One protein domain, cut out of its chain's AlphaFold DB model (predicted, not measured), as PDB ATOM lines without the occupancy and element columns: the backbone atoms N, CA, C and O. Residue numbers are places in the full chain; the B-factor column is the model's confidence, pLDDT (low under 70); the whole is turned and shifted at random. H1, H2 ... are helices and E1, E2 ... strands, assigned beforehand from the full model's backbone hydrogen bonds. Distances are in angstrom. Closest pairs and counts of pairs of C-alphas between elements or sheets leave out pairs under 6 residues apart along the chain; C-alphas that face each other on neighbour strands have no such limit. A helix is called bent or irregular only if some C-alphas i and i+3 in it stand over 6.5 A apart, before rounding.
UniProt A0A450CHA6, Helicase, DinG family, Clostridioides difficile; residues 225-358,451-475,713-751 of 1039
ATOM      1  N   SER A 225      -6.105 -42.780   5.628       61.56
ATOM      2  CA  SER A 225      -5.672 -41.439   5.215       61.56
ATOM      3  C   SER A 225      -5.029 -40.586   6.326       61.56
ATOM      4  O   SER A 225      -4.465 -39.528   6.025       61.56
ATOM      5  N   LYS A 226      -5.129 -40.973   7.609       69.31
ATOM      6  CA  LYS A 226      -4.490 -40.238   8.716       69.31
ATOM      7  C   LYS A 226      -3.023 -40.613   8.895       69.31
ATOM      8  O   LYS A 226      -2.210 -39.719   9.132       69.31
ATOM      9  N   GLU A 227      -2.687 -41.894   8.784       71.38
ATOM     10  CA  GLU A 227      -1.318 -42.379   8.972       71.38
ATOM     11  C   GLU A 227      -0.404 -41.912   7.831       71.38
ATOM     12  O   GLU A 227       0.691 -41.404   8.078       71.38
ATOM     13  N   GLU A 228      -0.900 -41.948   6.591       73.00
ATOM     14  CA  GLU A 228      -0.166 -41.461   5.415       73.00
ATOM     15  C   GLU A 228       0.179 -39.971   5.517       73.00
ATOM     16  O   GLU A 228       1.321 -39.575   5.302       73.00
ATOM     17  N   LYS A 229      -0.778 -39.130   5.940       77.62
ATOM     18  CA  LYS A 229      -0.535 -37.687   6.135       77.62
ATOM     19  C   LYS A 229       0.511 -37.402   7.211       77.62
ATOM     20  O   LYS A 229       1.158 -36.355   7.161       77.62
ATOM     21  N   LYS A 230       0.645 -38.279   8.211       82.12
ATOM     22  CA  LYS A 230       1.681 -38.160   9.243       82.12
ATOM     23  C   LYS A 230       3.056 -38.475   8.648       82.12
ATOM     24  O   LYS A 230       3.962 -37.665   8.831       82.12
ATOM     25  N   LYS A 231       3.171 -39.573   7.894       80.94
ATOM     26  CA  LYS A 231       4.411 -39.976   7.211       80.94
ATOM     27  C   LYS A 231       4.872 -38.940   6.190       80.94
ATOM     28  O   LYS A 231       6.012 -38.508   6.269       80.94
ATOM     29  N   GLU A 232       3.973 -38.424   5.345       83.62
ATOM     30  CA  GLU A 232       4.311 -37.370   4.368       83.62
ATOM     31  C   GLU A 232       4.950 -36.151   5.056       83.62
ATOM     32  O   GLU A 232       5.966 -35.624   4.605       83.62
ATOM     33  N   ARG A 233       4.374 -35.699   6.179       85.25
ATOM     34  CA  ARG A 233       4.907 -34.556   6.941       85.25
ATOM     35  C   ARG A 233       6.278 -34.845   7.540       85.25
ATOM     36  O   ARG A 233       7.112 -33.945   7.552       85.25
ATOM     37  N   GLU A 234       6.498 -36.057   8.040       85.81
ATOM     38  CA  GLU A 234       7.791 -36.490   8.577       85.81
ATOM     39  C   GLU A 234       8.854 -36.530   7.473       85.81
ATOM     40  O   GLU A 234       9.886 -35.877   7.602       85.81
ATOM     41  N   THR A 235       8.561 -37.176   6.342       83.44
ATOM     42  CA  THR A 235       9.463 -37.249   5.184       83.44
ATOM     43  C   THR A 235       9.823 -35.863   4.646       83.44
ATOM     44  O   THR A 235      10.997 -35.567   4.440       83.44
ATOM     45  N   LEU A 236       8.837 -34.981   4.447       84.69
ATOM     46  CA  LEU A 236       9.089 -33.621   3.954       84.69
ATOM     47  C   LEU A 236       9.856 -32.760   4.963       84.69
ATOM     48  O   LEU A 236      10.626 -31.891   4.556       84.69
ATOM     49  N   LYS A 237       9.658 -32.984   6.266       87.19
ATOM     50  CA  LYS A 237      10.429 -32.306   7.309       87.19
ATOM     51  C   LYS A 237      11.902 -32.714   7.238       87.19
ATOM     52  O   LYS A 237      12.740 -31.826   7.129       87.19
ATOM     53  N   ILE A 238      12.188 -34.018   7.215       83.69
ATOM     54  CA  ILE A 238      13.558 -34.546   7.109       83.69
ATOM     55  C   ILE A 238      14.224 -34.027   5.829       83.69
ATOM     56  O   ILE A 238      15.331 -33.510   5.872       83.69
ATOM     57  N   LEU A 239      13.523 -34.057   4.691       85.75
ATOM     58  CA  LEU A 239      14.062 -33.531   3.432       85.75
ATOM     59  C   LEU A 239      14.427 -32.045   3.492       85.75
ATOM     60  O   LEU A 239      15.385 -31.639   2.841       85.75
ATOM     61  N   ASN A 240      13.669 -31.223   4.217       83.25
ATOM     62  CA  ASN A 240      14.000 -29.807   4.371       83.25
ATOM     63  C   ASN A 240      15.201 -29.597   5.303       83.25
ATOM     64  O   ASN A 240      15.985 -28.686   5.056       83.25
ATOM     65  N   GLU A 241      15.339 -30.420   6.346       82.81
ATOM     66  CA  GLU A 241      16.489 -30.401   7.261       82.81
ATOM     67  C   GLU A 241      17.781 -30.840   6.550       82.81
ATOM     68  O   GLU A 241      18.822 -30.223   6.743       82.81
ATOM     69  N   GLU A 242      17.693 -31.821   5.652       86.38
ATOM     70  CA  GLU A 242      18.826 -32.384   4.902       86.38
ATOM     71  C   GLU A 242      19.125 -31.644   3.582       86.38
ATOM     72  O   GLU A 242      19.672 -32.227   2.645       86.38
ATOM     73  N   GLU A 243      18.706 -30.381   3.435       82.25
ATOM     74  CA  GLU A 243      18.914 -29.564   2.218       82.25
ATOM     75  C   GLU A 243      18.463 -30.260   0.913       82.25
ATOM     76  O   GLU A 243      19.020 -30.091  -0.179       82.25
ATOM     77  N   LYS A 244      17.398 -31.060   1.020       81.19
ATOM     78  CA  LYS A 244      16.839 -31.909  -0.035       81.19
ATOM     79  C   LYS A 244      17.799 -33.002  -0.523       81.19
ATOM     80  O   LYS A 244      17.653 -33.452  -1.657       81.19
ATOM     81  N   ASN A 245      18.773 -33.449   0.257       89.25
ATOM     82  CA  ASN A 245      19.595 -34.609  -0.092       89.25
ATOM     83  C   ASN A 245      18.781 -35.891   0.115       89.25
ATOM     84  O   ASN A 245      18.582 -36.363   1.229       89.25
ATOM     85  N   TYR A 246      18.237 -36.426  -0.978       91.81
ATOM     86  CA  TYR A 246      17.304 -37.556  -0.963       91.81
ATOM     87  C   TYR A 246      17.910 -38.815  -0.343       91.81
ATOM     88  O   TYR A 246      17.222 -39.558   0.349       91.81
ATOM     89  N   GLU A 247      19.200 -39.035  -0.584       94.12
ATOM     90  CA  GLU A 247      19.979 -40.164  -0.091       94.12
ATOM     91  C   GLU A 247      20.010 -40.249   1.441       94.12
ATOM     92  O   GLU A 247      20.129 -41.347   1.983       94.12
ATOM     93  N   GLU A 248      19.823 -39.133   2.153       93.06
ATOM     94  CA  GLU A 248      19.786 -39.113   3.619       93.06
ATOM     95  C   GLU A 248      18.578 -39.873   4.177       93.06
ATOM     96  O   GLU A 248      18.706 -40.568   5.184       93.06
ATOM     97  N   LEU A 249      17.437 -39.878   3.473       91.12
ATOM     98  CA  LEU A 249      16.236 -40.620   3.887       91.12
ATOM     99  C   LEU A 249      16.478 -42.128   4.032       91.12
ATOM    100  O   LEU A 249      15.789 -42.795   4.802       91.12
ATOM    101  N   LEU A 250      17.467 -42.678   3.326       91.06
ATOM    102  CA  LEU A 250      17.846 -44.089   3.428       91.06
ATOM    103  C   LEU A 250      18.373 -44.448   4.829       91.06
ATOM    104  O   LEU A 250      18.314 -45.607   5.230       91.06
ATOM    105  N   LYS A 251      18.881 -43.477   5.601       89.94
ATOM    106  CA  LYS A 251      19.415 -43.706   6.955       89.94
ATOM    107  C   LYS A 251      18.320 -43.744   8.032       89.94
ATOM    108  O   LYS A 251      18.538 -44.305   9.107       89.94
ATOM    109  N   TYR A 252      17.142 -43.181   7.759       86.44
ATOM    110  CA  TYR A 252      16.063 -43.025   8.738       86.44
ATOM    111  C   TYR A 252      15.154 -44.259   8.782       86.44
ATOM    112  O   TYR A 252      14.229 -44.394   7.984       86.44
ATOM    113  N   LYS A 253      15.380 -45.153   9.755       80.38
ATOM    114  CA  LYS A 253      14.585 -46.387   9.919       80.38
ATOM    115  C   LYS A 253      13.076 -46.140  10.022       80.38
ATOM    116  O   LYS A 253      12.318 -46.902   9.436       80.38
ATOM    117  N   THR A 254      12.652 -45.054  10.671       80.62
ATOM    118  CA  THR A 254      11.228 -44.718  10.872       80.62
ATOM    119  C   THR A 254      10.445 -44.559   9.567       80.62
ATOM    120  O   THR A 254       9.247 -44.823   9.541       80.62
ATOM    121  N   ILE A 255      11.111 -44.178   8.471       83.38
ATOM    122  CA  ILE A 255      10.496 -44.065   7.140       83.38
ATOM    123  C   ILE A 255      10.197 -45.452   6.560       83.38
ATOM    124  O   ILE A 255       9.178 -45.660   5.905       83.38
ATOM    125  N   TRP A 256      11.092 -46.409   6.796       84.88
ATOM    126  CA  TRP A 256      11.076 -47.715   6.138       84.88
ATOM    127  C   TRP A 256      10.494 -48.842   7.003       84.88
ATOM    128  O   TRP A 256      10.377 -49.977   6.544       84.88
ATOM    129  N   GLU A 257      10.112 -48.544   8.243       71.38
ATOM    130  CA  GLU A 257       9.384 -49.442   9.143       71.38
ATOM    131  C   GLU A 257       7.905 -49.539   8.713       71.38
ATOM    132  O   GLU A 257       7.062 -48.816   9.235       71.38
ATOM    133  N   ASN A 258       7.560 -50.412   7.752       61.22
ATOM    134  CA  ASN A 258       6.167 -50.632   7.319       61.22
ATOM    135  C   ASN A 258       5.835 -52.086   6.938       61.22
ATOM    136  O   ASN A 258       6.617 -52.702   6.229       61.22
ATOM    137  N   LYS A 259       4.630 -52.533   7.367       53.22
ATOM    138  CA  LYS A 259       3.831 -53.762   7.075       53.22
ATOM    139  C   LYS A 259       4.558 -55.110   6.862       53.22
ATOM    140  O   LYS A 259       5.718 -55.207   6.489       53.22
ATOM    141  N   GLU A 260       3.829 -56.205   7.095       48.12
ATOM    142  CA  GLU A 260       4.293 -57.574   6.821       48.12
ATOM    143  C   GLU A 260       4.849 -57.703   5.385       48.12
ATOM    144  O   GLU A 260       4.128 -57.488   4.414       48.12
ATOM    145  N   GLY A 261       6.132 -58.067   5.246       50.94
ATOM    146  CA  GLY A 261       6.735 -58.464   3.965       50.94
ATOM    147  C   GLY A 261       7.736 -57.497   3.309       50.94
ATOM    148  O   GLY A 261       8.336 -57.887   2.304       50.94
ATOM    149  N   PHE A 262       7.980 -56.294   3.849       65.56
ATOM    150  CA  PHE A 262       9.047 -55.393   3.374       65.56
ATOM    151  C   PHE A 262      10.038 -55.054   4.498       65.56
ATOM    152  O   PHE A 262       9.775 -54.224   5.360       65.56
ATOM    153  N   THR A 263      11.205 -55.702   4.493       66.31
ATOM    154  CA  THR A 263      12.279 -55.429   5.459       66.31
ATOM    155  C   THR A 263      13.388 -54.634   4.782       66.31
ATOM    156  O   THR A 263      14.151 -55.169   3.975       66.31
ATOM    157  N   TYR A 264      13.472 -53.344   5.101       79.56
ATOM    158  CA  TYR A 264      14.510 -52.460   4.582       79.56
ATOM    159  C   TYR A 264      15.758 -52.459   5.476       79.56
ATOM    160  O   TYR A 264      15.674 -52.461   6.703       79.56
ATOM    161  N   GLU A 265      16.927 -52.402   4.843       78.19
ATOM    162  CA  GLU A 265      18.222 -52.245   5.499       78.19
ATOM    163  C   GLU A 265      19.043 -51.213   4.722       78.19
ATOM    164  O   GLU A 265      19.138 -51.289   3.492       78.19
ATOM    165  N   TYR A 266      19.644 -50.269   5.449       83.69
ATOM    166  CA  TYR A 266      20.522 -49.255   4.872       83.69
ATOM    167  C   TYR A 266      21.772 -49.893   4.256       83.69
ATOM    168  O   TYR A 266      22.435 -50.723   4.880       83.69
ATOM    169  N   ARG A 267      22.128 -49.464   3.039       85.25
ATOM    170  CA  ARG A 267      23.321 -49.930   2.321       85.25
ATOM    171  C   ARG A 267      24.108 -48.738   1.762       85.25
ATOM    172  O   ARG A 267      23.531 -47.964   0.998       85.25
ATOM    173  N   PRO A 268      25.423 -48.614   2.031       87.75
ATOM    174  CA  PRO A 268      26.238 -47.514   1.502       87.75
ATOM    175  C   PRO A 268      26.221 -47.414  -0.030       87.75
ATOM    176  O   PRO A 268      26.093 -46.324  -0.580       87.75
ATOM    177  N   GLY A 269      26.255 -48.547  -0.742       88.81
ATOM    178  CA  GLY A 269      26.167 -48.552  -2.206       88.81
ATOM    179  C   GLY A 269      24.834 -48.012  -2.743       88.81
ATOM    180  O   GLY A 269      24.804 -47.371  -3.789       88.81
ATOM    181  N   GLN A 270      23.733 -48.212  -2.011       92.00
ATOM    182  CA  GLN A 270      22.429 -47.636  -2.356       92.00
ATOM    183  C   GLN A 270      22.415 -46.119  -2.167       92.00
ATOM    184  O   GLN A 270      21.870 -45.403  -3.000       92.00
ATOM    185  N   TYR A 271      23.039 -45.642  -1.091       94.00
ATOM    186  CA  TYR A 271      23.212 -44.218  -0.827       94.00
ATOM    187  C   TYR A 271      23.994 -43.539  -1.957       94.00
ATOM    188  O   TYR A 271      23.530 -42.550  -2.519       94.00
ATOM    189  N   GLU A 272      25.124 -44.122  -2.367       94.50
ATOM    190  CA  GLU A 272      25.932 -43.622  -3.486       94.50
ATOM    191  C   GLU A 272      25.169 -43.636  -4.819       94.50
ATOM    192  O   GLU A 272      25.279 -42.687  -5.601       94.50
ATOM    193  N   LEU A 273      24.361 -44.676  -5.067       95.50
ATOM    194  CA  LEU A 273      23.465 -44.743  -6.225       95.50
ATOM    195  C   LEU A 273      22.479 -43.570  -6.228       95.50
ATOM    196  O   LEU A 273      22.409 -42.822  -7.202       95.50
ATOM    197  N   THR A 274      21.731 -43.400  -5.134       96.50
ATOM    198  CA  THR A 274      20.724 -42.340  -5.004       96.50
ATOM    199  C   THR A 274      21.346 -40.957  -5.131       96.50
ATOM    200  O   THR A 274      20.803 -40.115  -5.847       96.50
ATOM    201  N   LYS A 275      22.501 -40.740  -4.495       95.69
ATOM    202  CA  LYS A 275      23.254 -39.488  -4.569       95.69
ATOM    203  C   LYS A 275      23.654 -39.159  -6.006       95.69
ATOM    204  O   LYS A 275      23.345 -38.073  -6.481       95.69
ATOM    205  N   THR A 276      24.251 -40.118  -6.717       95.69
ATOM    206  CA  THR A 276      24.690 -39.931  -8.112       95.69
ATOM    207  C   THR A 276      23.509 -39.559  -9.018       95.69
ATOM    208  O   THR A 276      23.609 -38.655  -9.845       95.69
ATOM    209  N   ILE A 277      22.358 -40.220  -8.840       96.19
ATOM    210  CA  ILE A 277      21.141 -39.934  -9.617       96.19
ATOM    211  C   ILE A 277      20.570 -38.549  -9.270       96.19
ATOM    212  O   ILE A 277      20.201 -37.798 -10.174       96.19
ATOM    213  N   ARG A 278      20.503 -38.189  -7.979       94.50
ATOM    214  CA  ARG A 278      20.059 -36.857  -7.531       94.50
ATOM    215  C   ARG A 278      20.935 -35.758  -8.124       94.50
ATOM    216  O   ARG A 278      20.398 -34.770  -8.617       94.50
ATOM    217  N   GLU A 279      22.253 -35.912  -8.041       93.81
ATOM    218  CA  GLU A 279      23.220 -34.943  -8.565       93.81
ATOM    219  C   GLU A 279      23.006 -34.744 -10.065       93.81
ATOM    220  O   GLU A 279      22.738 -33.620 -10.483       93.81
ATOM    221  N   LEU A 280      22.926 -35.828 -10.846       94.81
ATOM    222  CA  LEU A 280      22.637 -35.735 -12.279       94.81
ATOM    223  C   LEU A 280      21.326 -34.983 -12.567       94.81
ATOM    224  O   LEU A 280      21.284 -34.131 -13.453       94.81
ATOM    225  N   PHE A 281      20.247 -35.259 -11.825       92.75
ATOM    226  CA  PHE A 281      18.976 -34.555 -12.025       92.75
ATOM    227  C   PHE A 281      19.042 -33.058 -11.702       92.75
ATOM    228  O   PHE A 281      18.226 -32.308 -12.247       92.75
ATOM    229  N   ARG A 282      19.973 -32.637 -10.838       88.88
ATOM    230  CA  ARG A 282      20.203 -31.237 -10.451       88.88
ATOM    231  C   ARG A 282      21.218 -30.515 -11.325       88.88
ATOM    232  O   ARG A 282      21.212 -29.286 -11.309       88.88
ATOM    233  N   ASN A 283      22.049 -31.250 -12.058       89.38
ATOM    234  CA  ASN A 283      23.026 -30.669 -12.968       89.38
ATOM    235  C   ASN A 283      22.356 -29.707 -13.956       89.38
ATOM    236  O   ASN A 283      21.271 -29.992 -14.482       89.38
ATOM    237  N   SER A 284      23.042 -28.612 -14.261       82.88
ATOM    238  CA  SER A 284      22.603 -27.644 -15.270       82.88
ATOM    239  C   SER A 284      22.637 -28.238 -16.691       82.88
ATOM    240  O   SER A 284      23.076 -29.373 -16.904       82.88
ATOM    241  N   GLU A 285      22.129 -27.506 -17.688       74.00
ATOM    242  CA  GLU A 285      22.108 -27.975 -19.086       74.00
ATOM    243  C   GLU A 285      23.508 -28.101 -19.713       74.00
ATOM    244  O   GLU A 285      23.696 -28.921 -20.616       74.00
ATOM    245  N   ASP A 286      24.481 -27.330 -19.212       77.81
ATOM    246  CA  ASP A 286      25.874 -27.320 -19.676       77.81
ATOM    247  C   ASP A 286      26.740 -28.423 -19.040       77.81
ATOM    248  O   ASP A 286      27.881 -28.639 -19.459       77.81
ATOM    249  N   GLU A 287      26.218 -29.139 -18.048       88.38
ATOM    250  CA  GLU A 287      26.899 -30.223 -17.331       88.38
ATOM    251  C   GLU A 287      26.560 -31.603 -17.926       88.38
ATOM    252  O   GLU A 287      26.018 -31.729 -19.028       88.38
ATOM    253  N   GLU A 288      26.930 -32.678 -17.229       89.12
ATOM    254  CA  GLU A 288      26.603 -34.040 -17.630       89.12
ATOM    255  C   GLU A 288      25.084 -34.249 -17.688       89.12
ATOM    256  O   GLU A 288      24.336 -33.949 -16.747       89.12
ATOM    257  N   LYS A 289      24.630 -34.797 -18.819       92.44
ATOM    258  CA  LYS A 289      23.226 -35.161 -19.056       92.44
ATOM    259  C   LYS A 289      22.970 -36.640 -18.805       92.44
ATOM    260  O   LYS A 289      21.840 -37.036 -18.534       92.44
ATOM    261  N   ILE A 290      24.013 -37.464 -18.894       96.19
ATOM    262  CA  ILE A 290      23.892 -38.919 -18.834       96.19
ATOM    263  C   ILE A 290      24.760 -39.488 -17.712       96.19
ATOM    264  O   ILE A 290      25.932 -39.142 -17.605       96.19
ATOM    265  N   ALA A 291      24.219 -40.418 -16.926       96.75
ATOM    266  CA  ALA A 291      25.000 -41.254 -16.019       96.75
ATOM    267  C   ALA A 291      24.926 -42.723 -16.447       96.75
ATOM    268  O   ALA A 291      23.837 -43.275 -16.597       96.75
ATOM    269  N   CYS A 292      26.084 -43.361 -16.602       97.44
ATOM    270  CA  CYS A 292      26.207 -44.812 -16.719       97.44
ATOM    271  C   CYS A 292      26.685 -45.359 -15.370       97.44
ATOM    272  O   CYS A 292      27.772 -45.013 -14.904       97.44
ATOM    273  N   ILE A 293      25.859 -46.178 -14.720       96.50
ATOM    274  CA  ILE A 293      26.074 -46.627 -13.345       96.50
ATOM    275  C   ILE A 293      26.110 -48.159 -13.292       96.50
ATOM    276  O   ILE A 293      25.105 -48.824 -13.549       96.50
ATOM    277  N   GLU A 294      27.262 -48.733 -12.931       93.56
ATOM    278  CA  GLU A 294      27.352 -50.149 -12.569       93.56
ATOM    279  C   GLU A 294      27.007 -50.300 -11.091       93.56
ATOM    280  O   GLU A 294      27.706 -49.791 -10.216       93.56
ATOM    281  N   ALA A 295      25.913 -51.004 -10.825       89.75
ATOM    282  CA  ALA A 295      25.363 -51.219  -9.501       89.75
ATOM    283  C   ALA A 295      25.225 -52.727  -9.253       89.75
ATOM    284  O   ALA A 295      24.349 -53.355  -9.854       89.75
ATOM    285  N   PRO A 296      26.059 -53.332  -8.389       82.88
ATOM    286  CA  PRO A 296      26.014 -54.767  -8.126       82.88
ATOM    287  C   PRO A 296      24.641 -55.265  -7.649       82.88
ATOM    288  O   PRO A 296      23.811 -54.520  -7.123       82.88
ATOM    289  N   THR A 297      24.394 -56.563  -7.817       78.56
ATOM    290  CA  THR A 297      23.205 -57.225  -7.266       78.56
ATOM    291  C   THR A 297      23.166 -57.100  -5.739       78.56
ATOM    292  O   THR A 297      24.198 -56.990  -5.081       78.56
ATOM    293  N   GLY A 298      21.966 -57.076  -5.155       73.56
ATOM    294  CA  GLY A 298      21.805 -57.045  -3.695       73.56
ATOM    295  C   GLY A 298      21.946 -55.676  -3.024       73.56
ATOM    296  O   GLY A 298      21.549 -55.529  -1.871       73.56
ATOM    297  N   ILE A 299      22.419 -54.636  -3.725       82.19
ATOM    298  CA  ILE A 299      22.535 -53.294  -3.125       82.19
ATOM    299  C   ILE A 299      21.181 -52.591  -2.929       82.19
ATOM    300  O   ILE A 299      21.129 -51.529  -2.323       82.19
ATOM    301  N   GLY A 300      20.081 -53.152  -3.442       82.69
ATOM    302  CA  GLY A 300      18.765 -52.507  -3.433       82.69
ATOM    303  C   GLY A 300      18.594 -51.466  -4.545       82.69
ATOM    304  O   GLY A 300      18.090 -50.373  -4.280       82.69
ATOM    305  N   LYS A 301      19.010 -51.808  -5.777       89.44
ATOM    306  CA  LYS A 301      18.938 -50.947  -6.974       89.44
ATOM    307  C   LYS A 301      17.581 -50.262  -7.140       89.44
ATOM    308  O   LYS A 301      17.565 -49.041  -7.238       89.44
ATOM    309  N   SER A 302      16.481 -51.027  -7.097       91.25
ATOM    310  CA  SER A 302      15.116 -50.509  -7.280       91.25
ATOM    311  C   SER A 302      14.835 -49.326  -6.363       91.25
ATOM    312  O   SER A 302      14.577 -48.230  -6.838       91.25
ATOM    313  N   VAL A 303      14.984 -49.494  -5.046       92.25
ATOM    314  CA  VAL A 303      14.778 -48.394  -4.087       92.25
ATOM    315  C   VAL A 303      15.765 -47.246  -4.338       92.25
ATOM    316  O   VAL A 303      15.372 -46.084  -4.282       92.25
ATOM    317  N   GLY A 304      17.021 -47.557  -4.683       94.38
ATOM    318  CA  GLY A 304      18.064 -46.558  -4.922       94.38
ATOM    319  C   GLY A 304      17.784 -45.606  -6.092       94.38
ATOM    320  O   GLY A 304      18.113 -44.426  -5.985       94.38
ATOM    321  N   TYR A 305      17.149 -46.074  -7.175       96.12
ATOM    322  CA  TYR A 305      16.726 -45.204  -8.284       96.12
ATOM    323  C   TYR A 305      15.274 -44.723  -8.175       96.12
ATOM    324  O   TYR A 305      14.956 -43.645  -8.677       96.12
ATOM    325  N   LEU A 306      14.387 -45.472  -7.508       96.88
ATOM    326  CA  LEU A 306      12.988 -45.076  -7.315       96.88
ATOM    327  C   LEU A 306      12.852 -43.914  -6.338       96.88
ATOM    328  O   LEU A 306      12.045 -43.023  -6.584       96.88
ATOM    329  N   LEU A 307      13.646 -43.890  -5.264       95.94
ATOM    330  CA  LEU A 307      13.635 -42.795  -4.296       95.94
ATOM    331  C   LEU A 307      13.878 -41.423  -4.959       95.94
ATOM    332  O   LEU A 307      13.004 -40.560  -4.848       95.94
ATOM    333  N   PRO A 308      14.988 -41.199  -5.692       96.25
ATOM    334  CA  PRO A 308      15.194 -39.925  -6.370       96.25
ATOM    335  C   PRO A 308      14.161 -39.698  -7.483       96.25
ATOM    336  O   PRO A 308      13.693 -38.575  -7.625       96.25
ATOM    337  N   ALA A 309      13.722 -40.729  -8.216       96.44
ATOM    338  CA  ALA A 309      12.690 -40.581  -9.249       96.44
ATOM    339  C   ALA A 309      11.349 -40.068  -8.689       96.44
ATOM    340  O   ALA A 309      10.764 -39.129  -9.226       96.44
ATOM    341  N   ILE A 310      10.871 -40.658  -7.590       96.44
ATOM    342  CA  ILE A 310       9.618 -40.287  -6.917       96.44
ATOM    343  C   ILE A 310       9.709 -38.872  -6.345       96.44
ATOM    344  O   ILE A 310       8.755 -38.100  -6.457       96.44
ATOM    345  N   LEU A 311      10.846 -38.507  -5.753       95.06
ATOM    346  CA  LEU A 311      11.031 -37.179  -5.174       95.06
ATOM    347  C   LEU A 311      11.174 -36.096  -6.244       95.06
ATOM    348  O   LEU A 311      10.555 -35.042  -6.107       95.06
ATOM    349  N   GLU A 312      11.880 -36.361  -7.343       94.50
ATOM    350  CA  GLU A 312      11.930 -35.464  -8.504       94.50
ATOM    351  C   GLU A 312      10.541 -35.271  -9.132       94.50
ATOM    352  O   GLU A 312      10.133 -34.141  -9.412       94.50
ATOM    353  N   ALA A 313       9.766 -36.351  -9.262       94.00
ATOM    354  CA  ALA A 313       8.371 -36.287  -9.687       94.00
ATOM    355  C   ALA A 313       7.503 -35.448  -8.732       94.00
ATOM    356  O   ALA A 313       6.691 -34.625  -9.159       94.00
ATOM    357  N   ARG A 314       7.667 -35.629  -7.418       91.81
ATOM    358  CA  ARG A 314       6.844 -34.959  -6.405       91.81
ATOM    359  C   ARG A 314       7.179 -33.474  -6.264       91.81
ATOM    360  O   ARG A 314       6.251 -32.656  -6.262       91.81
ATOM    361  N   ILE A 315       8.465 -33.163  -6.104       90.19
ATOM    362  CA  ILE A 315       9.003 -31.850  -5.719       90.19
ATOM    363  C   ILE A 315       9.204 -30.971  -6.951       90.19
ATOM    364  O   ILE A 315       8.717 -29.843  -6.971       90.19
ATOM    365  N   ASN A 316       9.868 -31.501  -7.979       89.69
ATOM    366  CA  ASN A 316      10.266 -30.745  -9.171       89.69
ATOM    367  C   ASN A 316       9.333 -30.982 -10.367       89.69
ATOM    368  O   ASN A 316       9.565 -30.432 -11.438       89.69
ATOM    369  N   LYS A 317       8.267 -31.780 -10.191       90.38
ATOM    370  CA  LYS A 317       7.261 -32.087 -11.224       90.38
ATOM    371  C   LYS A 317       7.844 -32.705 -12.493       90.38
ATOM    372  O   LYS A 317       7.225 -32.628 -13.551       90.38
ATOM    373  N   LYS A 318       9.001 -33.367 -12.381       91.62
ATOM    374  CA  LYS A 318       9.595 -34.087 -13.507       91.62
ATOM    375  C   LYS A 318       8.701 -35.252 -13.920       91.62
ATOM    376  O   LYS A 318       8.155 -35.966 -13.076       91.62
ATOM    377  N   ARG A 319       8.580 -35.467 -15.228       93.56
ATOM    378  CA  ARG A 319       7.928 -36.645 -15.804       93.56
ATOM    379  C   ARG A 319       9.014 -37.631 -16.197       93.56
ATOM    380  O   ARG A 319       9.837 -37.333 -17.053       93.56
ATOM    381  N   LEU A 320       9.025 -38.789 -15.552       96.06
ATOM    382  CA  LEU A 320      10.047 -39.807 -15.737       96.06
ATOM    383  C   LEU A 320       9.499 -41.021 -16.472       96.06
ATOM    384  O   LEU A 320       8.328 -41.399 -16.329       96.06
ATOM    385  N   LEU A 321      10.388 -41.655 -17.225       96.94
ATOM    386  CA  LEU A 321      10.145 -42.927 -17.875       96.94
ATOM    387  C   LEU A 321      11.195 -43.942 -17.417       96.94
ATOM    388  O   LEU A 321      12.397 -43.725 -17.551       96.94
ATOM    389  N   ILE A 322      10.733 -45.045 -16.835       97.50
ATOM    390  CA  ILE A 322      11.578 -46.130 -16.338       97.50
ATOM    391  C   ILE A 322      11.480 -47.288 -17.325       97.50
ATOM    392  O   ILE A 322      10.394 -47.800 -17.583       97.50
ATOM    393  N   SER A 323      12.601 -47.705 -17.893       96.12
ATOM    394  CA  SER A 323      12.667 -48.817 -18.830       96.12
ATOM    395  C   SER A 323      13.326 -50.026 -18.180       96.12
ATOM    396  O   SER A 323      14.360 -49.888 -17.534       96.12
ATOM    397  N   THR A 324      12.742 -51.205 -18.379       92.56
ATOM    398  CA  THR A 324      13.291 -52.492 -17.920       92.56
ATOM    399  C   THR A 324      13.390 -53.478 -19.081       92.56
ATOM    400  O   THR A 324      12.720 -53.317 -20.106       92.56
ATOM    401  N   ASP A 325      14.221 -54.508 -18.938       84.19
ATOM    402  CA  ASP A 325      14.436 -55.464 -20.024       84.19
ATOM    403  C   ASP A 325      13.232 -56.385 -20.273       84.19
ATOM    404  O   ASP A 325      12.838 -56.627 -21.419       84.19
ATOM    405  N   THR A 326      12.615 -56.878 -19.199       80.44
ATOM    406  CA  THR A 326      11.556 -57.891 -19.267       80.44
ATOM    407  C   THR A 326      10.232 -57.375 -18.719       80.44
ATOM    408  O   THR A 326      10.179 -56.498 -17.855       80.44
ATOM    409  N   LYS A 327       9.130 -57.946 -19.213       75.38
ATOM    410  CA  LYS A 327       7.778 -57.594 -18.758       75.38
ATOM    411  C   LYS A 327       7.556 -58.013 -17.302       75.38
ATOM    412  O   LYS A 327       6.836 -57.339 -16.575       75.38
ATOM    413  N   GLU A 328       8.212 -59.076 -16.843       74.50
ATOM    414  CA  GLU A 328       8.180 -59.524 -15.450       74.50
ATOM    415  C   GLU A 328       8.788 -58.481 -14.502       74.50
ATOM    416  O   GLU A 328       8.188 -58.177 -13.471       74.50
ATOM    417  N   LEU A 329       9.929 -57.878 -14.873       81.81
ATOM    418  CA  LEU A 329      10.529 -56.772 -14.114       81.81
ATOM    419  C   LEU A 329       9.626 -55.531 -14.128       81.81
ATOM    420  O   LEU A 329       9.424 -54.905 -13.088       81.81
ATOM    421  N   GLN A 330       9.013 -55.214 -15.272       87.06
ATOM    422  CA  GLN A 330       8.022 -54.138 -15.378       87.06
ATOM    423  C   GLN A 330       6.842 -54.355 -14.412       87.06
ATOM    424  O   GLN A 330       6.454 -53.435 -13.692       87.06
ATOM    425  N   ILE A 331       6.294 -55.573 -14.349       82.69
ATOM    426  CA  ILE A 331       5.197 -55.934 -13.437       82.69
ATOM    427  C   ILE A 331       5.648 -55.860 -11.972       82.69
ATOM    428  O   ILE A 331       4.887 -55.376 -11.131       82.69
ATOM    429  N   GLN A 332       6.870 -56.302 -11.658       84.69
ATOM    430  CA  GLN A 332       7.439 -56.203 -10.313       84.69
ATOM    431  C   GLN A 332       7.531 -54.744  -9.844       84.69
ATOM    432  O   GLN A 332       7.131 -54.442  -8.716       84.69
ATOM    433  N   LEU A 333       7.983 -53.827 -10.705       90.69
ATOM    434  CA  LEU A 333       8.037 -52.403 -10.366       90.69
ATOM    435  C   LEU A 333       6.654 -51.828 -10.061       90.69
ATOM    436  O   LEU A 333       6.491 -51.123  -9.069       90.69
ATOM    437  N   ILE A 334       5.655 -52.152 -10.883       90.25
ATOM    438  CA  ILE A 334       4.296 -51.609 -10.758       90.25
ATOM    439  C   ILE A 334       3.548 -52.172  -9.548       90.25
ATOM    440  O   ILE A 334       2.871 -51.423  -8.847       90.25
ATOM    441  N   ASN A 335       3.646 -53.481  -9.311       85.31
ATOM    442  CA  ASN A 335       2.843 -54.158  -8.291       85.31
ATOM    443  C   ASN A 335       3.519 -54.221  -6.918       85.31
ATOM    444  O   ASN A 335       2.840 -54.536  -5.943       85.31
ATOM    445  N   LYS A 336       4.834 -53.979  -6.838       86.06
ATOM    446  CA  LYS A 336       5.606 -54.138  -5.600       86.06
ATOM    447  C   LYS A 336       6.524 -52.952  -5.324       86.06
ATOM    448  O   LYS A 336       6.298 -52.241  -4.353       86.06
ATOM    449  N   ASP A 337       7.544 -52.725  -6.149       91.00
ATOM    450  CA  ASP A 337       8.648 -51.836  -5.753       91.00
ATOM    451  C   ASP A 337       8.226 -50.354  -5.676       91.00
ATOM    452  O   ASP A 337       8.533 -49.695  -4.685       91.00
ATOM    453  N   ILE A 338       7.489 -49.829  -6.668       93.50
ATOM    454  CA  ILE A 338       6.972 -48.446  -6.644       93.50
ATOM    455  C   ILE A 338       5.966 -48.241  -5.496       93.50
ATOM    456  O   ILE A 338       6.187 -47.311  -4.715       93.50
ATOM    457  N   PRO A 339       4.917 -49.084  -5.336       91.06
ATOM    458  CA  PRO A 339       4.010 -48.990  -4.191       91.06
ATOM    459  C   PRO A 339       4.744 -48.986  -2.849       91.06
ATOM    460  O   PRO A 339       4.528 -48.094  -2.042       91.06
ATOM    461  N   ASN A 340       5.687 -49.910  -2.633       88.81
ATOM    462  CA  ASN A 340       6.403 -50.015  -1.359       88.81
ATOM    463  C   ASN A 340       7.204 -48.748  -1.023       88.81
ATOM    464  O   ASN A 340       7.249 -48.329   0.137       88.81
ATOM    465  N   VAL A 341       7.843 -48.123  -2.019       91.81
ATOM    466  CA  VAL A 341       8.582 -46.869  -1.808       91.81
ATOM    467  C   VAL A 341       7.618 -45.702  -1.561       91.81
ATOM    468  O   VAL A 341       7.873 -44.894  -0.670       91.81
ATOM    469  N   LEU A 342       6.496 -45.618  -2.285       91.44
ATOM    470  CA  LEU A 342       5.479 -44.583  -2.052       91.44
ATOM    471  C   LEU A 342       4.836 -44.704  -0.667       91.44
ATOM    472  O   LEU A 342       4.752 -43.694   0.036       91.44
ATOM    473  N   ASP A 343       4.460 -45.915  -0.258       87.56
ATOM    474  CA  ASP A 343       3.929 -46.238   1.069       87.56
ATOM    475  C   ASP A 343       4.902 -45.792   2.171       87.56
ATOM    476  O   ASP A 343       4.506 -45.117   3.126       87.56
ATOM    477  N   SER A 344       6.190 -46.130   2.019       88.31
ATOM    478  CA  SER A 344       7.253 -45.775   2.975       88.31
ATOM    479  C   SER A 344       7.410 -44.261   3.125       88.31
ATOM    480  O   SER A 344       7.525 -43.745   4.233       88.31
ATOM    481  N   LEU A 345       7.324 -43.522   2.018       88.69
ATOM    482  CA  LEU A 345       7.431 -42.060   2.014       88.69
ATOM    483  C   LEU A 345       6.111 -41.344   2.371       88.69
ATOM    484  O   LEU A 345       6.077 -40.113   2.431       88.69
ATOM    485  N   GLY A 346       5.002 -42.072   2.553       87.25
ATOM    486  CA  GLY A 346       3.669 -41.484   2.726       87.25
ATOM    487  C   GLY A 346       3.162 -40.726   1.489       87.25
ATOM    488  O   GLY A 346       2.390 -39.779   1.615       87.25
ATOM    489  N   LEU A 347       3.611 -41.105   0.287       88.81
ATOM    490  CA  LEU A 347       3.326 -40.411  -0.978       88.81
ATOM    491  C   LEU A 347       2.277 -41.115  -1.855       88.81
ATOM    492  O   LEU A 347       2.123 -40.779  -3.035       88.81
ATOM    493  N   ASN A 348       1.513 -42.046  -1.290       84.69
ATOM    494  CA  ASN A 348       0.418 -42.713  -1.988       84.69
ATOM    495  C   ASN A 348      -0.609 -41.730  -2.542       84.69
ATOM    496  O   ASN A 348      -1.039 -40.781  -1.884       84.69
ATOM    497  N   GLY A 349      -0.958 -41.919  -3.815       83.88
ATOM    498  CA  GLY A 349      -1.847 -41.015  -4.545       83.88
ATOM    499  C   GLY A 349      -1.294 -39.597  -4.764       83.88
ATOM    500  O   GLY A 349      -2.005 -38.754  -5.308       83.88
ATOM    501  N   LYS A 350      -0.048 -39.295  -4.358       88.00
ATOM    502  CA  LYS A 350       0.619 -37.997  -4.602       88.00
ATOM    503  C   LYS A 350       1.519 -38.009  -5.829       88.00
ATOM    504  O   LYS A 350       1.762 -36.944  -6.397       88.00
ATOM    505  N   VAL A 351       2.013 -39.184  -6.201       92.81
ATOM    506  CA  VAL A 351       2.790 -39.432  -7.415       92.81
ATOM    507  C   VAL A 351       2.036 -40.486  -8.215       92.81
ATOM    508  O   VAL A 351       1.872 -41.616  -7.766       92.81
ATOM    509  N   SER A 352       1.527 -40.093  -9.380       93.44
ATOM    510  CA  SER A 352       0.889 -41.021 -10.315       93.44
ATOM    511  C   SER A 352       1.951 -41.842 -11.039       93.44
ATOM    512  O   SER A 352       2.966 -41.310 -11.501       93.44
ATOM    513  N   TYR A 353       1.706 -43.141 -11.145       95.25
ATOM    514  CA  TYR A 353       2.560 -44.059 -11.874       95.25
ATOM    515  C   TYR A 353       1.720 -45.097 -12.611       95.25
ATOM    516  O   TYR A 353       0.581 -45.378 -12.235       95.25
ATOM    517  N   GLY A 354       2.296 -45.673 -13.654       92.94
ATOM    518  CA  GLY A 354       1.646 -46.684 -14.469       92.94
ATOM    519  C   GLY A 354       2.623 -47.283 -15.464       92.94
ATOM    520  O   GLY A 354       3.817 -46.983 -15.462       92.94
ATOM    521  N   TYR A 355       2.127 -48.167 -16.319       92.38
ATOM    522  CA  TYR A 355       2.925 -48.768 -17.380       92.38
ATOM    523  C   TYR A 355       2.215 -48.651 -18.721       92.38
ATOM    524  O   TYR A 355       0.995 -48.516 -18.771       92.38
ATOM    525  N   ILE A 356       2.952 -48.669 -19.826       92.44
ATOM    526  CA  ILE A 356       2.345 -48.691 -21.161       92.44
ATOM    527  C   ILE A 356       3.077 -49.659 -22.081       92.44
ATOM    528  O   ILE A 356       4.270 -49.923 -21.921       92.44
ATOM    529  N   LYS A 357       2.324 -50.215 -23.030       89.94
ATOM    530  CA  LYS A 357       2.777 -51.210 -24.001       89.94
ATOM    531  C   LYS A 357       2.580 -50.697 -25.429       89.94
ATOM    532  O   LYS A 357       1.998 -49.635 -25.666       89.94
ATOM    533  N   GLY A 358       3.073 -51.456 -26.406       88.06
ATOM    534  CA  GLY A 358       2.761 -51.201 -27.814       88.06
ATOM    535  C   GLY A 358       1.258 -51.351 -28.080       88.06
ATOM    536  O   GLY A 358       0.601 -52.168 -27.436       88.06
ATOM    537  N   GLU A 451      -0.687 -37.222 -17.783       90.50
ATOM    538  CA  GLU A 451      -0.535 -36.651 -16.438       90.50
ATOM    539  C   GLU A 451       0.285 -37.561 -15.509       90.50
ATOM    540  O   GLU A 451       0.483 -37.281 -14.325       90.50
ATOM    541  N   GLU A 452       0.757 -38.696 -16.026       93.81
ATOM    542  CA  GLU A 452       1.527 -39.658 -15.259       93.81
ATOM    543  C   GLU A 452       2.915 -39.106 -14.943       93.81
ATOM    544  O   GLU A 452       3.668 -38.727 -15.851       93.81
ATOM    545  N   HIS A 453       3.289 -39.112 -13.664       95.31
ATOM    546  CA  HIS A 453       4.625 -38.688 -13.266       95.31
ATOM    547  C   HIS A 453       5.652 -39.753 -13.661       95.31
ATOM    548  O   HIS A 453       6.617 -39.434 -14.349       95.31
ATOM    549  N   ILE A 454       5.421 -41.027 -13.328       96.88
ATOM    550  CA  ILE A 454       6.364 -42.127 -13.599       96.88
ATOM    551  C   ILE A 454       5.723 -43.178 -14.502       96.88
ATOM    552  O   ILE A 454       4.747 -43.807 -14.113       96.88
ATOM    553  N   THR A 455       6.307 -43.419 -15.675       96.62
ATOM    554  CA  THR A 455       5.820 -44.452 -16.602       96.62
ATOM    555  C   THR A 455       6.834 -45.561 -16.773       96.62
ATOM    556  O   THR A 455       7.967 -45.299 -17.163       96.62
ATOM    557  N   VAL A 456       6.423 -46.805 -16.535       96.12
ATOM    558  CA  VAL A 456       7.274 -47.981 -16.723       96.12
ATOM    559  C   VAL A 456       7.036 -48.607 -18.099       96.12
ATOM    560  O   VAL A 456       5.899 -48.887 -18.486       96.12
ATOM    561  N   VAL A 457       8.110 -48.867 -18.841       94.62
ATOM    562  CA  VAL A 457       8.087 -49.456 -20.189       94.62
ATOM    563  C   VAL A 457       9.138 -50.558 -20.319       94.62
ATOM    564  O   VAL A 457      10.010 -50.705 -19.464       94.62
ATOM    565  N   ASN A 458       9.097 -51.308 -21.419       92.00
ATOM    566  CA  ASN A 458      10.197 -52.199 -21.778       92.00
ATOM    567  C   ASN A 458      11.206 -51.511 -22.722       92.00
ATOM    568  O   ASN A 458      10.891 -50.497 -23.355       92.00
ATOM    569  N   HIS A 459      12.413 -52.067 -22.849       92.75
ATOM    570  CA  HIS A 459      13.459 -51.513 -23.724       92.75
ATOM    571  C   HIS A 459      13.041 -51.428 -25.198       92.75
ATOM    572  O   HIS A 459      13.343 -50.442 -25.868       92.75
ATOM    573  N   SER A 460      12.287 -52.414 -25.701       89.44
ATOM    574  CA  SER A 460      11.832 -52.409 -27.099       89.44
ATOM    575  C   SER A 460      10.905 -51.233 -27.420       89.44
ATOM    576  O   SER A 460      10.990 -50.656 -28.502       89.44
ATOM    577  N   LEU A 461      10.030 -50.859 -26.478       91.38
ATOM    578  CA  LEU A 461       9.118 -49.732 -26.634       91.38
ATOM    579  C   LEU A 461       9.852 -48.405 -26.438       91.38
ATOM    580  O   LEU A 461       9.529 -47.454 -27.137       91.38
ATOM    581  N   LEU A 462      10.848 -48.349 -25.544       93.56
ATOM    582  CA  LEU A 462      11.727 -47.183 -25.399       93.56
ATOM    583  C   LEU A 462      12.471 -46.881 -26.712       93.56
ATOM    584  O   LEU A 462      12.460 -45.742 -27.168       93.56
ATOM    585  N   ALA A 463      13.063 -47.900 -27.342       90.12
ATOM    586  CA  ALA A 463      13.827 -47.752 -28.586       90.12
ATOM    587  C   ALA A 463      12.995 -47.191 -29.751       90.12
ATOM    588  O   ALA A 463      13.524 -46.491 -30.611       90.12
ATOM    589  N   LYS A 464      11.690 -47.484 -29.768       86.44
ATOM    590  CA  LYS A 464      10.731 -47.035 -30.788       86.44
ATOM    591  C   LYS A 464       9.569 -46.266 -30.156       86.44
ATOM    592  O   LYS A 464       8.414 -46.542 -30.475       86.44
ATOM    593  N   TRP A 465       9.866 -45.340 -29.237       91.31
ATOM    594  CA  TRP A 465       8.854 -44.665 -28.418       91.31
ATOM    595  C   TRP A 465       7.807 -43.924 -29.266       91.31
ATOM    596  O   TRP A 465       8.124 -42.894 -29.868       91.31
ATOM    597  N   PRO A 466       6.550 -44.413 -29.317       88.06
ATOM    598  CA  PRO A 466       5.547 -43.881 -30.233       88.06
ATOM    599  C   PRO A 466       4.668 -42.792 -29.598       88.06
ATOM    600  O   PRO A 466       3.826 -42.226 -30.288       88.06
ATOM    601  N   TYR A 467       4.835 -42.514 -28.300       90.56
ATOM    602  CA  TYR A 467       3.972 -41.627 -27.508       90.56
ATOM    603  C   TYR A 467       4.653 -40.298 -27.168       90.56
ATOM    604  O   TYR A 467       4.411 -39.738 -26.101       90.56
ATOM    605  N   LYS A 468       5.541 -39.807 -28.046       87.75
ATOM    606  CA  LYS A 468       6.329 -38.581 -27.820       87.75
ATOM    607  C   LYS A 468       5.445 -37.367 -27.511       87.75
ATOM    608  O   LYS A 468       5.800 -36.574 -26.649       87.75
ATOM    609  N   ASP A 469       4.280 -37.276 -28.155       87.81
ATOM    610  CA  ASP A 469       3.319 -36.187 -27.948       87.81
ATOM    611  C   ASP A 469       2.637 -36.254 -26.575       87.81
ATOM    612  O   ASP A 469       2.351 -35.227 -25.964       87.81
ATOM    613  N   GLU A 470       2.299 -37.455 -26.100       90.94
ATOM    614  CA  GLU A 470       1.616 -37.633 -24.818       90.94
ATOM    615  C   GLU A 470       2.593 -37.626 -23.641       90.94
ATOM    616  O   GLU A 470       2.287 -37.089 -22.572       90.94
ATOM    617  N   LYS A 471       3.777 -38.205 -23.827       92.25
ATOM    618  CA  LYS A 471       4.840 -38.253 -22.830       92.25
ATOM    619  C   LYS A 471       6.217 -38.150 -23.505       92.25
ATOM    620  O   LYS A 471       6.711 -39.155 -24.020       92.25
ATOM    621  N   PRO A 472       6.831 -36.955 -23.496       91.00
ATOM    622  CA  PRO A 472       8.175 -36.730 -24.025       91.00
ATOM    623  C   PRO A 472       9.242 -37.606 -23.354       91.00
ATOM    624  O   PRO A 472       9.116 -37.979 -22.185       91.00
ATOM    625  N   LEU A 473      10.311 -37.916 -24.091       91.00
ATOM    626  CA  LEU A 473      11.479 -38.653 -23.592       91.00
ATOM    627  C   LEU A 473      12.516 -37.705 -22.975       91.00
ATOM    628  O   LEU A 473      13.654 -37.677 -23.415       91.00
ATOM    629  N   GLU A 474      12.131 -36.924 -21.971       92.00
ATOM    630  CA  GLU A 474      13.035 -35.939 -21.350       92.00
ATOM    631  C   GLU A 474      13.899 -36.571 -20.250       92.00
ATOM    632  O   GLU A 474      15.119 -36.417 -20.226       92.00
ATOM    633  N   ASN A 475      13.273 -37.310 -19.332       95.56
ATOM    634  CA  ASN A 475      13.934 -37.867 -18.156       95.56
ATOM    635  C   ASN A 475      13.741 -39.388 -18.127       95.56
ATOM    636  O   ASN A 475      12.622 -39.868 -17.922       95.56
ATOM    637  N   GLU A 713      16.784 -34.691 -21.613       92.75
ATOM    638  CA  GLU A 713      17.320 -33.768 -20.621       92.75
ATOM    639  C   GLU A 713      18.289 -34.506 -19.701       92.75
ATOM    640  O   GLU A 713      19.435 -34.079 -19.550       92.75
ATOM    641  N   LYS A 714      17.837 -35.624 -19.107       94.81
ATOM    642  CA  LYS A 714      18.608 -36.449 -18.166       94.81
ATOM    643  C   LYS A 714      18.376 -37.944 -18.406       94.81
ATOM    644  O   LYS A 714      17.238 -38.410 -18.446       94.81
ATOM    645  N   GLY A 715      19.458 -38.713 -18.520       96.19
ATOM    646  CA  GLY A 715      19.413 -40.160 -18.753       96.19
ATOM    647  C   GLY A 715      20.257 -40.950 -17.761       96.19
ATOM    648  O   GLY A 715      21.462 -40.740 -17.662       96.19
ATOM    649  N   ILE A 716      19.644 -41.895 -17.052       97.69
ATOM    650  CA  ILE A 716      20.340 -42.804 -16.140       97.69
ATOM    651  C   ILE A 716      20.321 -44.205 -16.747       97.69
ATOM    652  O   ILE A 716      19.252 -44.771 -16.951       97.69
ATOM    653  N   PHE A 717      21.490 -44.788 -16.994       97.31
ATOM    654  CA  PHE A 717      21.653 -46.166 -17.455       97.31
ATOM    655  C   PHE A 717      22.272 -46.997 -16.336       97.31
ATOM    656  O   PHE A 717      23.415 -46.768 -15.950       97.31
ATOM    657  N   LEU A 718      21.515 -47.952 -15.806       95.19
ATOM    658  CA  LEU A 718      21.865 -48.757 -14.642       95.19
ATOM    659  C   LEU A 718      21.927 -50.237 -15.017       95.19
ATOM    660  O   LEU A 718      21.042 -50.759 -15.691       95.19
ATOM    661  N   SER A 719      22.948 -50.950 -14.553       91.38
ATOM    662  CA  SER A 719      23.001 -52.413 -14.654       91.38
ATOM    663  C   SER A 719      24.046 -52.982 -13.694       91.38
ATOM    664  O   SER A 719      24.937 -52.268 -13.245       91.38
ATOM    665  N   ALA A 720      23.946 -54.270 -13.362       85.56
ATOM    666  CA  ALA A 720      24.965 -54.944 -12.551       85.56
ATOM    667  C   ALA A 720      26.266 -55.237 -13.318       85.56
ATOM    668  O   ALA A 720      27.270 -55.608 -12.714       85.56
ATOM    669  N   THR A 721      26.247 -55.110 -14.645       85.50
ATOM    670  CA  THR A 721      27.317 -55.574 -15.534       85.50
ATOM    671  C   THR A 721      27.477 -54.639 -16.742       85.50
ATOM    672  O   THR A 721      27.228 -55.050 -17.874       85.50
ATOM    673  N   LEU A 722      27.829 -53.365 -16.520       87.25
ATOM    674  CA  LEU A 722      28.092 -52.392 -17.603       87.25
ATOM    675  C   LEU A 722      29.573 -52.301 -17.980       87.25
ATOM    676  O   LEU A 722      29.915 -52.085 -19.141       87.25
ATOM    677  N   SER A 723      30.443 -52.427 -16.990       87.94
ATOM    678  CA  SER A 723      31.879 -52.261 -17.095       87.94
ATOM    679  C   SER A 723      32.580 -53.567 -17.455       87.94
ATOM    680  O   SER A 723      32.234 -54.662 -16.990       87.94
ATOM    681  N   LEU A 724      33.609 -53.414 -18.281       85.12
ATOM    682  CA  LEU A 724      34.577 -54.435 -18.642       85.12
ATOM    683  C   LEU A 724      35.956 -53.875 -18.333       85.12
ATOM    684  O   LEU A 724      36.315 -52.791 -18.791       85.12
ATOM    685  N   SER A 725      36.731 -54.612 -17.553       80.50
ATOM    686  CA  SER A 725      38.053 -54.207 -17.085       80.50
ATOM    687  C   SER A 725      38.039 -52.813 -16.439       80.50
ATOM    688  O   SER A 725      38.972 -52.044 -16.650       80.50
ATOM    689  N   GLU A 726      36.984 -52.525 -15.660       79.06
ATOM    690  CA  GLU A 726      36.717 -51.260 -14.942       79.06
ATOM    691  C   GLU A 726      36.366 -50.056 -15.838       79.06
ATOM    692  O   GLU A 726      36.414 -48.916 -15.390       79.06
ATOM    693  N   SER A 727      35.975 -50.288 -17.095       88.44
ATOM    694  CA  SER A 727      35.561 -49.235 -18.030       88.44
ATOM    695  C   SER A 727      34.210 -49.539 -18.675       88.44
ATOM    696  O   SER A 727      33.959 -50.674 -19.089       88.44
ATOM    697  N   MET A 728      33.351 -48.525 -18.823       93.06
ATOM    698  CA  MET A 728      32.076 -48.647 -19.549       93.06
ATOM    699  C   MET A 728      32.185 -48.272 -21.037       93.06
ATOM    700  O   MET A 728      31.165 -48.139 -21.714       93.06
ATOM    701  N   SER A 729      33.396 -48.122 -21.589       91.75
ATOM    702  CA  SER A 729      33.593 -47.670 -22.976       91.75
ATOM    703  C   SER A 729      32.894 -48.546 -24.016       91.75
ATOM    704  O   SER A 729      32.341 -48.009 -24.967       91.75
ATOM    705  N   TYR A 730      32.862 -49.874 -23.839       90.19
ATOM    706  CA  TYR A 730      32.126 -50.757 -24.756       90.19
ATOM    707  C   TYR A 730      30.644 -50.369 -24.828       90.19
ATOM    708  O   TYR A 730      30.122 -50.115 -25.909       90.19
ATOM    709  N   PHE A 731      30.000 -50.247 -23.664       92.81
ATOM    710  CA  PHE A 731      28.597 -49.868 -23.552       92.81
ATOM    711  C   PHE A 731      28.327 -48.499 -24.187       92.81
ATOM    712  O   PHE A 731      27.426 -48.365 -25.018       92.81
ATOM    713  N   LYS A 732      29.147 -47.497 -23.845       94.75
ATOM    714  CA  LYS A 732      28.962 -46.132 -24.341       94.75
ATOM    715  C   LYS A 732      29.151 -46.032 -25.849       94.75
ATOM    716  O   LYS A 732      28.271 -45.496 -26.511       94.75
ATOM    717  N   ASN A 733      30.223 -46.615 -26.383       91.88
ATOM    718  CA  ASN A 733      30.547 -46.550 -27.809       91.88
ATOM    719  C   ASN A 733      29.514 -47.295 -28.667       91.88
ATOM    720  O   ASN A 733      29.192 -46.853 -29.767       91.88
ATOM    721  N   THR A 734      28.972 -48.422 -28.186       91.19
ATOM    722  CA  THR A 734      27.921 -49.159 -28.911       91.19
ATOM    723  C   THR A 734      26.621 -48.356 -29.017       91.19
ATOM    724  O   THR A 734      25.944 -48.441 -30.040       91.19
ATOM    725  N   LEU A 735      26.282 -47.566 -27.992       93.38
ATOM    726  CA  LEU A 735      25.052 -46.767 -27.942       93.38
ATOM    727  C   LEU A 735      25.242 -45.288 -28.322       93.38
ATOM    728  O   LEU A 735      24.267 -44.547 -28.330       93.38
ATOM    729  N   GLY A 736      26.464 -44.837 -28.617       94.25
ATOM    730  CA  GLY A 736      26.762 -43.431 -28.921       94.25
ATOM    731  C   GLY A 736      26.738 -42.490 -27.709       94.25
ATOM    732  O   GLY A 736      26.754 -41.273 -27.873       94.25
ATOM    733  N   ILE A 737      26.709 -43.019 -26.479       95.38
ATOM    734  CA  ILE A 737      26.687 -42.209 -25.245       95.38
ATOM    735  C   ILE A 737      27.999 -41.435 -25.067       95.38
ATOM    736  O   ILE A 737      28.011 -40.359 -24.473       95.38
ATOM    737  N   ASP A 738      29.104 -41.952 -25.602       94.69
ATOM    738  CA  ASP A 738      30.419 -41.304 -25.605       94.69
ATOM    739  C   ASP A 738      30.432 -39.957 -26.348       94.69
ATOM    740  O   ASP A 738      31.289 -39.118 -26.073       94.69
ATOM    741  N   ARG A 739      29.452 -39.722 -27.228       93.38
ATOM    742  CA  ARG A 739      29.282 -38.484 -28.004       93.38
ATOM    743  C   ARG A 739      28.583 -37.366 -27.222       93.38
ATOM    744  O   ARG A 739      28.556 -36.225 -27.677       93.38
ATOM    745  N   VAL A 740      28.028 -37.671 -26.046       91.50
ATOM    746  CA  VAL A 740      27.284 -36.737 -25.183       91.50
ATOM    747  C   VAL A 740      27.981 -36.628 -23.825       91.50
ATOM    748  O   VAL A 740      28.580 -37.593 -23.357       91.50
ATOM    749  N   LYS A 741      27.905 -35.473 -23.148       91.31
ATOM    750  CA  LYS A 741      28.472 -35.302 -21.795       91.31
ATOM    751  C   LYS A 741      27.872 -36.321 -20.821       91.31
ATOM    752  O   LYS A 741      26.669 -36.289 -20.540       91.31
ATOM    753  N   ASN A 742      28.721 -37.210 -20.311       94.31
ATOM    754  CA  ASN A 742      28.330 -38.338 -19.477       94.31
ATOM    755  C   ASN A 742      29.284 -38.541 -18.292       94.31
ATOM    756  O   ASN A 742      30.461 -38.193 -18.376       94.31
ATOM    757  N   VAL A 743      28.775 -39.160 -17.228       94.31
ATOM    758  CA  VAL A 743      29.548 -39.614 -16.065       94.31
ATOM    759  C   VAL A 743      29.465 -41.136 -15.925       94.31
ATOM    760  O   VAL A 743      28.412 -41.737 -16.152       94.31
ATOM    761  N   GLU A 744      30.577 -41.767 -15.547       95.06
ATOM    762  CA  GLU A 744      30.640 -43.188 -15.185       95.06
ATOM    763  C   GLU A 744      30.734 -43.333 -13.664       95.06
ATOM    764  O   GLU A 744      31.564 -42.688 -13.021       95.06
ATOM    765  N   LYS A 745      29.913 -44.210 -13.081       94.50
ATOM    766  CA  LYS A 745      29.980 -44.553 -11.657       94.50
ATOM    767  C   LYS A 745      29.938 -46.065 -11.492       94.50
ATOM    768  O   LYS A 745      28.945 -46.703 -11.823       94.50
ATOM    769  N   ILE A 746      31.001 -46.645 -10.950       92.38
ATOM    770  CA  ILE A 746      31.012 -48.047 -10.520       92.38
ATOM    771  C   ILE A 746      30.813 -48.045  -9.008       92.38
ATOM    772  O   ILE A 746      31.625 -47.488  -8.272       92.38
ATOM    773  N   ILE A 747      29.701 -48.609  -8.548       90.19
ATOM    774  CA  ILE A 747      29.424 -48.763  -7.122       90.19
ATOM    775  C   ILE A 747      30.181 -49.985  -6.626       90.19
ATOM    776  O   ILE A 747      30.064 -51.073  -7.195       90.19
ATOM    777  N   GLU A 748      30.943 -49.803  -5.552       83.25
ATOM    778  CA  GLU A 748      31.699 -50.894  -4.956       83.25
ATOM    779  C   GLU A 748      30.763 -52.026  -4.506       83.25
ATOM    780  O   GLU A 748      29.721 -51.775  -3.882       83.25
ATOM    781  N   PRO A 749      31.101 -53.290  -4.811       75.50
ATOM    782  CA  PRO A 749      30.315 -54.405  -4.328       75.50
ATOM    783  C   PRO A 749      30.342 -54.489  -2.805       75.50
ATOM    784  O   PRO A 749      31.392 -54.395  -2.181       75.50
ATOM    785  N   ILE A 750      29.179 -54.757  -2.209       70.25
ATOM    786  CA  ILE A 750      29.043 -54.954  -0.757       70.25
ATOM    787  C   ILE A 750      29.751 -56.244  -0.306       70.25
ATOM    788  O   ILE A 750      30.123 -56.391   0.857       70.25
ATOM    789  N   PHE A 751      29.904 -57.211  -1.214       75.44
ATOM    790  CA  PHE A 751      30.306 -58.567  -0.869       75.44
ATOM    791  C   PHE A 751      31.780 -58.844  -1.158       75.44
ATOM    792  O   PHE A 751      32.302 -58.519  -2.223       75.44
TER     793      PHE A 751
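AT A GLANCE: This is residues 225 to 358, 451 to 475 and 713 to 751 of the 1039 residues of the protein "Helicase, DinG family" of Clostridioides difficile (UniProt A0A450CHA6). Two small sheets of three parallel strands each, E5 E1 E6 and E2 E4 E3, stand side by side as a broad wall with a gap between E5 and E2. The helices H4, H5 and H6a cover one face of this wall, and H1, H2, H3 and H6b make a further tier packed on them, while the short H7 and H8 only graze the sheets. The printed part has 198 residues with eight named helices and six named strands, in the order H1 H2 H3 H4 E1 H5 E2 H6 E3 E4 H7 E5 H8 E6; the class is mixed, helices and strands. The whole is compact, with a radius of gyration of the C-alphas of 16.6 A, and spans 50 by 40 by 35 A.

HOW THE PARTS SIT: One sheet runs E5, residues 714 to 719, E1, residues 290 to 294, and E6, residues 742 to 746. E5 and E1 are parallel at 14 degrees, with N 293 and O 717 within hydrogen-bond range at 2.8 A; E1 and E6 are parallel at 14 degrees, with N 292 and O 743 at 2.9 A. The other sheet runs E2, residues 320 to 324, E4, residues 454 to 458, and E3, residues 353 to 355. E2 and E4 are parallel at 28 degrees, with N 322 and O 455 at 2.8 A; E4 and E3 are parallel at 18 degrees, with N 456 and O 354 at 2.8 A. The edge strands E2 and E5 are near each other, with 6 pairs of C-alphas within 10 A. H4, residues 268 to 282, is on the sheet E5 E1 E6 at a height over the sheet of 9.8 A and runs along the strands, at 2 degrees to E1 on the local plane. H6, residues 327 to 345, was assigned as one helix by its hydrogen bonds but is bent: C-alphas 335 and 338 are 7.2 A apart, and its arms H6a, residues 327 to 335, and H6b, residues 338 to 345, stand at a shallow tilt of 30 degrees. H6a lies over E4 at a height over the sheet of 8.0 A. H5, residues 301 to 315, is on the sheet E2 E4 E3; its closest C-alpha pair with E2 is Ala 309 and Leu 320, 7.0 A. Each sheet with its helices makes two layers, helices on one face of a sheet: H4 on the first, H5 and H6a on the second. E2, H6, E3 and E5, H8, E6, where H8 is residues 729 to 735, are split strand-helix-strand units, two strands running the same way with another strand between them, each with a right-handed crossover. H4 and H5 touch, closest at the C-alphas of Thr 274 and Gly 304, 5.0 A. H2, residues 246 to 251, touches H4, closest at the C-alphas of Glu 247 and Tyr 271, 5.2 A. H1, residues 225 to 241, touches H6b with residues 228 to 235 alone, closest at the C-alphas of Glu 232 and Leu 345, 6.1 A. H3, residues 253 to 256, touches H6b, closest at the C-alphas of Trp 256 and Ser 344, 5.3 A. H7, residues 459 to 463, only grazes the sheet E2 E4 E3. Every O i to N i+4 pair is within hydrogen-bond range in H4, H6a, H6b, H7 and H8; the counts are 12 of 13 in H1, 10 of 11 in H5 and 0 of 2 in H2, where 3 of 3 O i to N i+3 pairs are, and H3 is too short for an O i to N i+4 pair.

IN THESE COORDINATES: H1 begins at C-alpha 225, (-5.672, -41.439, 5.215), and measures 24.8 A from first to last C-alpha. H5 measures 21.6 A, H4 21.1 A and E5 16.9 A. E6 ends at C-alpha 746, (31.012, -48.047, -10.520).

THE WHOLE: The C-alphas of Lys 226 and Ser 725, the two farthest apart, are 51.7 A from each other. Residues 359 to 450 and 476 to 712 are not printed; the C-alphas on either side of these cuts are 18.8 A and 5.9 A apart. Of the links that are printed whole, H3 to H4 is long, with 11 residues. Mean pLDDT of the printed part is 88.0, with residues 225 to 226 and 258 to 263 under 70.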